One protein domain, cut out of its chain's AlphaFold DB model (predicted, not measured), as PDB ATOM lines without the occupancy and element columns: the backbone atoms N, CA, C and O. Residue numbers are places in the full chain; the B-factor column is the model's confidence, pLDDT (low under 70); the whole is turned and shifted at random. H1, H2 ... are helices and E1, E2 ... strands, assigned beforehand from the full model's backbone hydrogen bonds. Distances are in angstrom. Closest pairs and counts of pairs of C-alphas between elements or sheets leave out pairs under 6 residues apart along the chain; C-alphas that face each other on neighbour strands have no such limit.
ATOM      1  N   ARG A  60     366.914 269.981 273.190       94.88
ATOM      2  CA  ARG A  60     367.119 268.779 274.020       94.88
ATOM      3  C   ARG A  60     368.530 268.222 273.858       94.88
ATOM      4  O   ARG A  60     369.149 267.844 274.851       94.88
ATOM      5  N   MET A  61     369.061 268.227 272.636       92.56
ATOM      6  CA  MET A  61     370.433 267.806 272.335       92.56
ATOM      7  C   MET A  61     371.473 268.771 272.924       92.56
ATOM      8  O   MET A  61     372.407 268.348 273.608       92.56
ATOM      9  N   ILE A  62     371.261 270.077 272.744       93.50
ATOM     10  CA  ILE A  62     372.124 271.163 273.223       93.50
ATOM     11  C   ILE A  62     372.248 271.168 274.748       93.50
ATOM     12  O   ILE A  62     373.364 271.275 275.268       93.50
ATOM     13  N   PHE A  63     371.112 271.118 275.450       95.31
ATOM     14  CA  PHE A  63     371.040 271.291 276.902       95.31
ATOM     15  C   PHE A  63     371.061 269.973 277.674       95.31
ATOM     16  O   PHE A  63     371.252 269.998 278.890       95.31
ATOM     17  N   ARG A  64     370.876 268.836 276.986       94.88
ATOM     18  CA  ARG A  64     370.715 267.502 277.587       94.88
ATOM     19  C   ARG A  64     369.605 267.481 278.649       94.88
ATOM     20  O   ARG A  64     369.771 266.899 279.718       94.88
ATOM     21  N   SER A  65     368.486 268.147 278.358       91.44
ATOM     22  CA  SER A  65     367.339 268.315 279.261       91.44
ATOM     23  C   SER A  65     366.025 267.996 278.551       91.44
ATOM     24  O   SER A  65     365.911 268.190 277.342       91.44
ATOM     25  N   LYS A  66     365.024 267.529 279.310       88.56
ATOM     26  CA  LYS A  66     363.632 267.380 278.846       88.56
ATOM     27  C   LYS A  66     362.792 268.638 279.089       88.56
ATOM     28  O   LYS A  66     361.760 268.808 278.451       88.56
ATOM     29  N   ASP A  67     363.234 269.506 279.995       93.62
ATOM     30  CA  ASP A  67     362.588 270.777 280.320       93.62
ATOM     31  C   ASP A  67     363.234 271.891 279.500       93.62
ATOM     32  O   ASP A  67     363.982 272.719 280.017       93.62
ATOM     33  N   VAL A  68     363.019 271.849 278.188       95.56
ATOM     34  CA  VAL A  68     363.498 272.883 277.271       95.56
ATOM     35  C   VAL A  68     362.363 273.820 276.894       95.56
ATOM     36  O   VAL A  68     361.202 273.422 276.782       95.56
ATOM     37  N   GLU A  69     362.713 275.080 276.690       96.31
ATOM     38  CA  GLU A  69     361.795 276.119 276.251       96.31
ATOM     39  C   GLU A  69     362.389 276.852 275.053       96.31
ATOM     40  O   GLU A  69     363.610 276.957 274.902       96.31
ATOM     41  N   ARG A  70     361.507 277.388 274.218       95.31
ATOM     42  CA  ARG A  70     361.842 278.234 273.077       95.31
ATOM     43  C   ARG A  70     361.076 279.551 273.125       95.31
ATOM     44  O   ARG A  70     360.053 279.641 273.802       95.31
ATOM     45  N   SER A  71     361.513 280.544 272.362       94.50
ATOM     46  CA  SER A  71     360.706 281.734 272.106       94.50
ATOM     47  C   SER A  71     359.436 281.388 271.320       94.50
ATOM     48  O   SER A  71     359.417 280.480 270.482       94.50
ATOM     49  N   ALA A  72     358.355 282.118 271.601       92.38
ATOM     50  CA  ALA A  72     357.068 281.961 270.929       92.38
ATOM     51  C   ALA A  72     357.149 282.279 269.429       92.38
ATOM     52  O   ALA A  72     356.589 281.546 268.613       92.38
ATOM     53  N   GLY A  73     357.878 283.344 269.094       91.25
ATOM     54  CA  GLY A  73     358.169 283.786 267.734       91.25
ATOM     55  C   GLY A  73     359.668 283.911 267.492       91.25
ATOM     56  O   GLY A  73     360.481 283.632 268.384       91.25
ATOM     57  N   PHE A  74     360.019 284.347 266.286       91.00
ATOM     58  CA  PHE A  74     361.406 284.642 265.957       91.00
ATOM     59  C   PHE A  74     361.921 285.865 266.728       91.00
ATOM     60  O   PHE A  74     361.221 286.865 266.880       91.00
ATOM     61  N   ALA A  75     363.148 285.768 267.229       89.00
ATOM     62  CA  ALA A  75     363.899 286.871 267.794       89.00
ATOM     63  C   ALA A  75     364.448 287.759 266.673       89.00
ATOM     64  O   ALA A  75     364.890 287.262 265.635       89.00
ATOM     65  N   THR A  76     364.457 289.068 266.908       82.25
ATOM     66  CA  THR A  76     365.144 290.026 266.041       82.25
ATOM     67  C   THR A  76     366.651 289.821 266.167       82.25
ATOM     68  O   THR A  76     367.185 289.855 267.276       82.25
ATOM     69  N   ILE A  77     367.322 289.590 265.042       84.62
ATOM     70  CA  ILE A  77     368.763 289.332 264.967       84.62
ATOM     71  C   ILE A  77     369.382 290.211 263.877       84.62
ATOM     72  O   ILE A  77     368.724 290.517 262.888       84.62
ATOM     73  N   ASP A  78     370.647 290.596 264.040       78.69
ATOM     74  CA  ASP A  78     371.351 291.533 263.142       78.69
ATOM     75  C   ASP A  78     371.857 290.887 261.831       78.69
ATOM     76  O   ASP A  78     372.768 291.391 261.182       78.69
ATOM     77  N   THR A  79     371.319 289.725 261.463       73.25
ATOM     78  CA  THR A  79     371.774 288.885 260.346       73.25
ATOM     79  C   THR A  79     370.587 288.489 259.486       73.25
ATOM     80  O   THR A  79     369.480 288.329 259.996       73.25
ATOM     81  N   ASP A  80     370.839 288.254 258.199       72.94
ATOM     82  CA  ASP A  80     369.855 287.660 257.299       72.94
ATOM     83  C   ASP A  80     369.502 286.257 257.818       72.94
ATOM     84  O   ASP A  80     370.355 285.369 257.881       72.94
ATOM     85  N   GLY A  81     368.270 286.085 258.296       81.62
ATOM     86  CA  GLY A  81     367.796 284.823 258.855       81.62
ATOM     87  C   GLY A  81     366.717 284.979 259.923       81.62
ATOM     88  O   GLY A  81     366.265 286.075 260.253       81.62
ATOM     89  N   TYR A  82     366.310 283.840 260.479       86.06
ATOM     90  CA  TYR A  82     365.258 283.732 261.485       86.06
ATOM     91  C   TYR A  82     365.820 283.093 262.754       86.06
ATOM     92  O   TYR A  82     366.276 281.954 262.727       86.06
ATOM     93  N   GLY A  83     365.803 283.810 263.876       91.38
ATOM     94  CA  GLY A  83     366.361 283.321 265.137       91.38
ATOM     95  C   GLY A  83     365.290 282.783 266.078       91.38
ATOM     96  O   GLY A  83     364.313 283.471 266.327       91.38
ATOM     97  N   LEU A  84     365.460 281.605 266.671       93.75
ATOM     98  CA  LEU A  84     364.686 281.163 267.834       93.75
ATOM     99  C   LEU A  84     365.579 281.119 269.067       93.75
ATOM    100  O   LEU A  84     366.635 280.486 269.076       93.75
ATOM    101  N   CYS A  85     365.125 281.761 270.137       95.31
ATOM    102  CA  CYS A  85     365.789 281.659 271.425       95.31
ATOM    103  C   CYS A  85     365.421 280.336 272.081       95.31
ATOM    104  O   CYS A  85     364.253 279.964 272.109       95.31
ATOM    105  N   LEU A  86     366.407 279.648 272.641       96.19
ATOM    106  CA  LEU A  86     366.267 278.381 273.345       96.19
ATOM    107  C   LEU A  86     366.819 278.536 274.761       96.19
ATOM    108  O   LEU A  86     367.845 279.188 274.967       96.19
ATOM    109  N   ARG A  87     366.183 277.900 275.741       95.50
ATOM    110  CA  ARG A  87     366.704 277.834 277.110       95.50
ATOM    111  C   ARG A  87     366.332 276.529 277.799       95.50
ATOM    112  O   ARG A  87     365.446 275.797 277.364       95.50
ATOM    113  N   ALA A  88     367.006 276.276 278.910       94.75
ATOM    114  CA  ALA A  88     366.641 275.252 279.876       94.75
ATOM    115  C   ALA A  88     366.919 275.780 281.296       94.75
ATOM    116  O   ALA A  88     367.830 276.598 281.468       94.75
ATOM    117  N   PRO A  89     366.185 275.321 282.326       91.69
ATOM    118  CA  PRO A  89     366.425 275.719 283.709       91.69
ATOM    119  C   PRO A  89     367.882 275.500 284.136       91.69
ATOM    120  O   PRO A  89     368.467 274.441 283.897       91.69
ATOM    121  N   GLY A  90     368.486 276.514 284.764       89.94
ATOM    122  CA  GLY A  90     369.874 276.457 285.237       89.94
ATOM    123  C   GLY A  90     370.935 276.413 284.128       89.94
ATOM    124  O   GLY A  90     372.102 276.139 284.414       89.94
ATOM    125  N   LYS A  91     370.558 276.660 282.867       90.69
ATOM    126  CA  LYS A  91     371.468 276.768 281.720       90.69
ATOM    127  C   LYS A  91     371.367 278.162 281.101       90.69
ATOM    128  O   LYS A  91     370.319 278.800 281.158       90.69
ATOM    129  N   GLY A  92     372.463 278.628 280.505       90.62
ATOM    130  CA  GLY A  92     372.447 279.850 279.701       90.62
ATOM    131  C   GLY A  92     371.585 279.687 278.439       90.62
ATOM    132  O   GLY A  92     371.374 278.551 277.999       90.62
ATOM    133  N   PRO A  93     371.087 280.788 277.855       93.75
ATOM    134  CA  PRO A  93     370.320 280.734 276.620       93.75
ATOM    135  C   PRO A  93     371.202 280.329 275.432       93.75
ATOM    136  O   PRO A  93     372.422 280.489 275.445       93.75
ATOM    137  N   ALA A  94     370.563 279.828 274.383       95.06
ATOM    138  CA  ALA A  94     371.157 279.624 273.071       95.06
ATOM    139  C   ALA A  94     370.263 280.276 272.014       95.06
ATOM    140  O   ALA A  94     369.050 280.366 272.194       95.06
ATOM    141  N   LEU A  95     370.858 280.718 270.915       94.88
ATOM    142  CA  LEU A  95     370.149 281.247 269.762       94.88
ATOM    143  C   LEU A  95     370.325 280.262 268.605       94.88
ATOM    144  O   LEU A  95     371.450 279.967 268.209       94.88
ATOM    145  N   LEU A  96     369.218 279.742 268.090       93.69
ATOM    146  CA  LEU A  96     369.182 278.914 266.891       93.69
ATOM    147  C   LEU A  96     368.808 279.800 265.706       93.69
ATOM    148  O   LEU A  96     367.714 280.349 265.691       93.69
ATOM    149  N   VAL A  97     369.704 279.960 264.742       92.06
ATOM    150  CA  VAL A  97     369.504 280.821 263.573       92.06
ATOM    151  C   VAL A  97     369.255 279.954 262.356       92.06
ATOM    152  O   VAL A  97     370.085 279.114 262.044       92.06
ATOM    153  N   PHE A  98     368.150 280.174 261.656       88.19
ATOM    154  CA  PHE A  98     367.868 279.582 260.354       88.19
ATOM    155  C   PHE A  98     368.212 280.586 259.250       88.19
ATOM    156  O   PHE A  98     367.689 281.698 259.246       88.19
ATOM    157  N   SER A  99     369.060 280.195 258.304       86.12
ATOM    158  CA  SER A  99     369.394 280.988 257.107       86.12
ATOM    159  C   SER A  99     368.235 281.061 256.103       86.12
ATOM    160  O   SER A  99     368.091 282.045 255.383       86.12
ATOM    161  N   GLN A 100     367.364 280.050 256.097       83.38
ATOM    162  CA  GLN A 100     366.145 279.970 255.289       83.38
ATOM    163  C   GLN A 100     365.029 279.278 256.079       83.38
ATOM    164  O   GLN A 100     365.295 278.569 257.049       83.38
ATOM    165  N   ARG A 101     363.769 279.491 255.679       84.44
ATOM    166  CA  ARG A 101     362.620 278.844 256.326       84.44
ATOM    167  C   ARG A 101     362.654 277.334 256.082       84.44
ATOM    168  O   ARG A 101     362.862 276.911 254.948       84.44
ATOM    169  N   LEU A 102     362.388 276.538 257.117       79.00
ATOM    170  CA  LEU A 102     362.223 275.091 256.953       79.00
ATOM    171  C   LEU A 102     360.768 274.809 256.556       79.00
ATOM    172  O   LEU A 102     359.848 274.956 257.369       79.00
ATOM    173  N   MET A 103     360.574 274.446 255.290       70.12
ATOM    174  CA  MET A 103     359.307 273.951 254.743       70.12
ATOM    175  C   MET A 103     359.336 272.414 254.722       70.12
ATOM    176  O   MET A 103     360.411 271.829 254.802       70.12
ATOM    177  N   ASP A 104     358.170 271.761 254.664       62.03
ATOM    178  CA  ASP A 104     358.008 270.292 254.769       62.03
ATOM    179  C   ASP A 104     358.700 269.475 253.657       62.03
ATOM    180  O   ASP A 104     358.729 268.241 253.698       62.03
ATOM    181  N   ASP A 105     359.290 270.148 252.677       56.16
ATOM    182  CA  ASP A 105     360.020 269.545 251.575       56.16
ATOM    183  C   ASP A 105     361.421 269.174 252.073       56.16
ATOM    184  O   ASP A 105     362.102 269.992 252.687       56.16
ATOM    185  N   ALA A 106     361.844 267.929 251.842       53.12
ATOM    186  CA  ALA A 106     363.069 267.346 252.385       53.12
ATOM    187  C   ALA A 106     364.301 268.258 252.208       53.12
ATOM    188  O   ALA A 106     364.968 268.238 251.174       53.12
ATOM    189  N   VAL A 107     364.619 269.037 253.244       53.44
ATOM    190  CA  VAL A 107     365.867 269.795 253.323       53.44
ATOM    191  C   VAL A 107     366.995 268.769 253.347       53.44
ATOM    192  O   VAL A 107     367.062 267.917 254.238       53.44
ATOM    193  N   SER A 108     367.838 268.802 252.315       55.12
ATOM    194  CA  SER A 108     369.030 267.966 252.209       55.12
ATOM    195  C   SER A 108     369.854 268.101 253.491       55.12
ATOM    196  O   SER A 108     370.245 269.206 253.851       55.12
ATOM    197  N   GLN A 109     370.154 266.983 254.168       50.28
ATOM    198  CA  GLN A 109     371.002 266.962 255.377       50.28
ATOM    199  C   GLN A 109     372.406 267.556 255.152       50.28
ATOM    200  O   GLN A 109     373.129 267.783 256.113       50.28
ATOM    201  N   VAL A 110     372.816 267.757 253.895       48.88
ATOM    202  CA  VAL A 110     374.116 268.343 253.531       48.88
ATOM    203  C   VAL A 110     374.088 269.877 253.602       48.88
ATOM    204  O   VAL A 110     375.136 270.496 253.759       48.88
ATOM    205  N   ASP A 111     372.899 270.484 253.565       51.94
ATOM    206  CA  ASP A 111     372.693 271.929 253.638       51.94
ATOM    207  C   ASP A 111     372.132 272.297 255.014       51.94
ATOM    208  O   ASP A 111     370.975 272.704 255.130       51.94
ATOM    209  N   ASP A 112     372.940 272.121 256.069       60.66
ATOM    210  CA  ASP A 112     372.621 272.561 257.434       60.66
ATOM    211  C   ASP A 112     372.355 274.076 257.440       60.66
ATOM    212  O   ASP A 112     373.210 274.913 257.719       60.66
ATOM    213  N   ALA A 113     371.116 274.438 257.131       73.44
ATOM    214  CA  ALA A 113     370.648 275.805 257.019       73.44
ATOM    215  C   ALA A 113     370.463 276.463 258.392       73.44
ATOM    216  O   ALA A 113     369.838 277.523 258.478       73.44
ATOM    217  N   SER A 114     370.971 275.846 259.459       85.00
ATOM    218  CA  SER A 114     370.788 276.294 260.829       85.00
ATOM    219  C   SER A 114     372.090 276.324 261.622       85.00
ATOM    220  O   SER A 114     372.849 275.359 261.637       85.00
ATOM    221  N   GLU A 115     372.301 277.411 262.352       90.75
ATOM    222  CA  GLU A 115     373.469 277.660 263.187       90.75
ATOM    223  C   GLU A 115     373.053 277.787 264.660       90.75
ATOM    224  O   GLU A 115     372.055 278.430 264.986       90.75
ATOM    225  N   ILE A 116     373.839 277.219 265.578       92.88
ATOM    226  CA  ILE A 116     373.615 277.350 267.023       92.88
ATOM    227  C   ILE A 116     374.648 278.304 267.617       92.88
ATOM    228  O   ILE A 116     375.830 277.974 267.727       92.88
ATOM    229  N   ARG A 117     374.183 279.447 268.119       93.12
ATOM    230  CA  ARG A 117     375.006 280.446 268.801       93.12
ATOM    231  C   ARG A 117     374.799 280.387 270.311       93.12
ATOM    232  O   ARG A 117     373.677 280.355 270.813       93.12
ATOM    233  N   ARG A 118     375.904 280.358 271.060       93.88
ATOM    234  CA  ARG A 118     375.903 280.285 272.537       93.88
ATOM    235  C   ARG A 118     376.790 281.328 273.202       93.88
ATOM    236  O   ARG A 118     376.873 281.360 274.429       93.88
ATOM    237  N   ARG A 119     377.515 282.137 272.425       92.88
ATOM    238  CA  ARG A 119     378.364 283.169 273.021       92.88
ATOM    239  C   ARG A 119     377.457 284.230 273.653       92.88
ATOM    240  O   ARG A 119     376.399 284.527 273.095       92.88
ATOM    241  N   PRO A 120     377.851 284.830 274.787       90.06
ATOM    242  CA  PRO A 120     377.033 285.845 275.445       90.06
ATOM    243  C   PRO A 120     376.612 286.990 274.514       90.06
ATOM    244  O   PRO A 120     375.451 287.378 274.544       90.06
ATOM    245  N   ALA A 121     377.514 287.451 273.639       90.50
ATOM    246  CA  ALA A 121     377.240 288.508 272.662       90.50
ATOM    247  C   ALA A 121     376.166 288.121 271.626       90.50
ATOM    248  O   ALA A 121     375.306 288.931 271.307       90.50
ATOM    249  N   ASP A 122     376.156 286.870 271.161       90.44
ATOM    250  CA  ASP A 122     375.202 286.411 270.141       90.44
ATOM    251  C   ASP A 122     373.812 286.124 270.725       90.44
ATOM    252  O   ASP A 122     372.825 286.018 270.004       90.44
ATOM    253  N   THR A 123     373.731 285.955 272.046       92.81
ATOM    254  CA  THR A 123     372.491 285.606 272.755       92.81
ATOM    255  C   THR A 123     371.838 286.806 273.434       92.81
ATOM    256  O   THR A 123     370.842 286.621 274.132       92.81
ATOM    257  N   ILE A 124     372.342 288.025 273.203       91.00
ATOM    258  CA  ILE A 124     371.728 289.279 273.670       91.00
ATOM    259  C   ILE A 124     370.214 289.321 273.362       91.00
ATOM    260  O   ILE A 124     369.451 289.609 274.289       91.00
ATOM    261  N   PRO A 125     369.729 288.931 272.156       89.25
ATOM    262  CA  PRO A 125     368.289 288.921 271.859       89.25
ATOM    263  C   PRO A 125     367.460 288.014 272.782       89.25
ATOM    264  O   PRO A 125     366.264 288.228 272.962       89.25
ATOM    265  N   CYS A 126     368.089 287.011 273.399       91.38
ATOM    266  CA  CYS A 126     367.439 286.015 274.248       91.38
ATOM    267  C   CYS A 126     367.481 286.347 275.745       91.38
ATOM    268  O   CYS A 126     366.905 285.612 276.547       91.38
ATOM    269  N   GLN A 127     368.181 287.411 276.139       86.62
ATOM    270  CA  GLN A 127     368.414 287.765 277.544       86.62
ATOM    271  C   GLN A 127     367.403 288.792 278.087       86.62
ATOM    272  O   GLN A 127     367.332 289.000 279.297       86.62
ATOM    273  N   GLY A 128     366.605 289.429 277.221       74.94
ATOM    274  CA  GLY A 128     365.617 290.438 277.607       74.94
ATOM    275  C   GLY A 128     364.285 289.861 278.109       74.94
ATOM    276  O   GLY A 128     363.855 288.783 277.706       74.94
ATOM    277  N   GLY A 129     363.572 290.629 278.941       75.31
ATOM    278  CA  GLY A 129     362.238 290.264 279.451       75.31
ATOM    279  C   GLY A 129     361.114 290.258 278.402       75.31
ATOM    280  O   GLY A 129     360.000 289.854 278.714       75.31
ATOM    281  N   GLY A 130     361.393 290.689 277.168       80.88
ATOM    282  CA  GLY A 130     360.430 290.702 276.059       80.88
ATOM    283  C   GLY A 130     360.236 289.351 275.366       80.88
ATOM    284  O   GLY A 130     359.385 289.236 274.488       80.88
ATOM    285  N   VAL A 131     361.006 288.320 275.732       87.56
ATOM    286  CA  VAL A 131     360.882 286.993 275.123       87.56
ATOM    287  C   VAL A 131     359.783 286.198 275.825       87.56
ATOM    288  O   VAL A 131     359.917 285.822 276.988       87.56
ATOM    289  N   ALA A 132     358.705 285.903 275.100       91.00
ATOM    290  CA  ALA A 132     357.686 284.960 275.550       91.00
ATOM    291  C   ALA A 132     358.193 283.521 275.369       91.00
ATOM    292  O   ALA A 132     358.508 283.113 274.250       91.00
ATOM    293  N   TRP A 133     358.265 282.759 276.460       91.44
ATOM    294  CA  TRP A 133     358.812 281.402 276.474       91.44
ATOM    295  C   TRP A 133     357.711 280.344 276.450       91.44
ATOM    296  O   TRP A 133     356.730 280.438 277.183       91.44
ATOM    297  N   ILE A 134     357.893 279.329 275.606       93.69
ATOM    298  CA  ILE A 134     356.978 278.201 275.430       93.69
ATOM    299  C   ILE A 134     357.774 276.904 275.548       93.69
ATOM    300  O   ILE A 134     358.869 276.785 274.999       93.69
ATOM    301  N   ARG A 135     357.212 275.912 276.239       92.75
ATOM    302  CA  ARG A 135     357.796 274.572 276.355       92.75
ATOM    303  C   ARG A 135     357.910 273.896 274.979       92.75
ATOM    304  O   ARG A 135     356.966 273.961 274.193       92.75
ATOM    305  N   ALA A 136     359.055 273.265 274.705       81.75
ATOM    306  CA  ALA A 136     359.398 272.675 273.403       81.75
ATOM    307  C   ALA A 136     359.488 271.138 273.412       81.75
ATOM    308  O   ALA A 136     359.869 270.521 274.436       81.75
TER     309      ALA A 136
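Overview. This is residues 60 to 136 of the 136 residues of an uncharacterized protein of Fulvimarina sp (UniProt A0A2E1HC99). There is little regular structure: one twisted sheet of five short strands, set among loops, with residues 103 to 111 sticking out. The 77 printed residues are mostly strand by class, with 25 in named elements, H1 then E1 to E5; the sheet runs E4 E3 E2 E1 E5, antiparallel. It is compact, radius of gyration of the C-alphas 12.5 A, spanning 34 by 29 by 21 A.

Along the chain. H1 is residues 60 to 63, from C-alpha 60 at (367.119, 268.779, 274.020). E1 is 69 to 71, E2 82 to 87, 16.8 A long, E3 94 to 98, 13.1 A, E4 114 to 117, and E5 133 to 135, ending at C-alpha (357.796, 274.572, 276.355).

Arrangement. H1, too short for an O i to N i+4 pair, only grazes the sheet. E1 to E4 form a meander, each strand the antiparallel neighbour of the one before. Within hydrogen-bond range are N 71 and O 85, N 84 and O 96, N 97 and O 115, and, for E1 and E5, N 70 and O 134, each 2.8 A.

Size, cuts and confidence. The printed part has no cut. Links E3 to E4 and E4 to E5 are long. Residues 104 to 112 have pLDDT under 70.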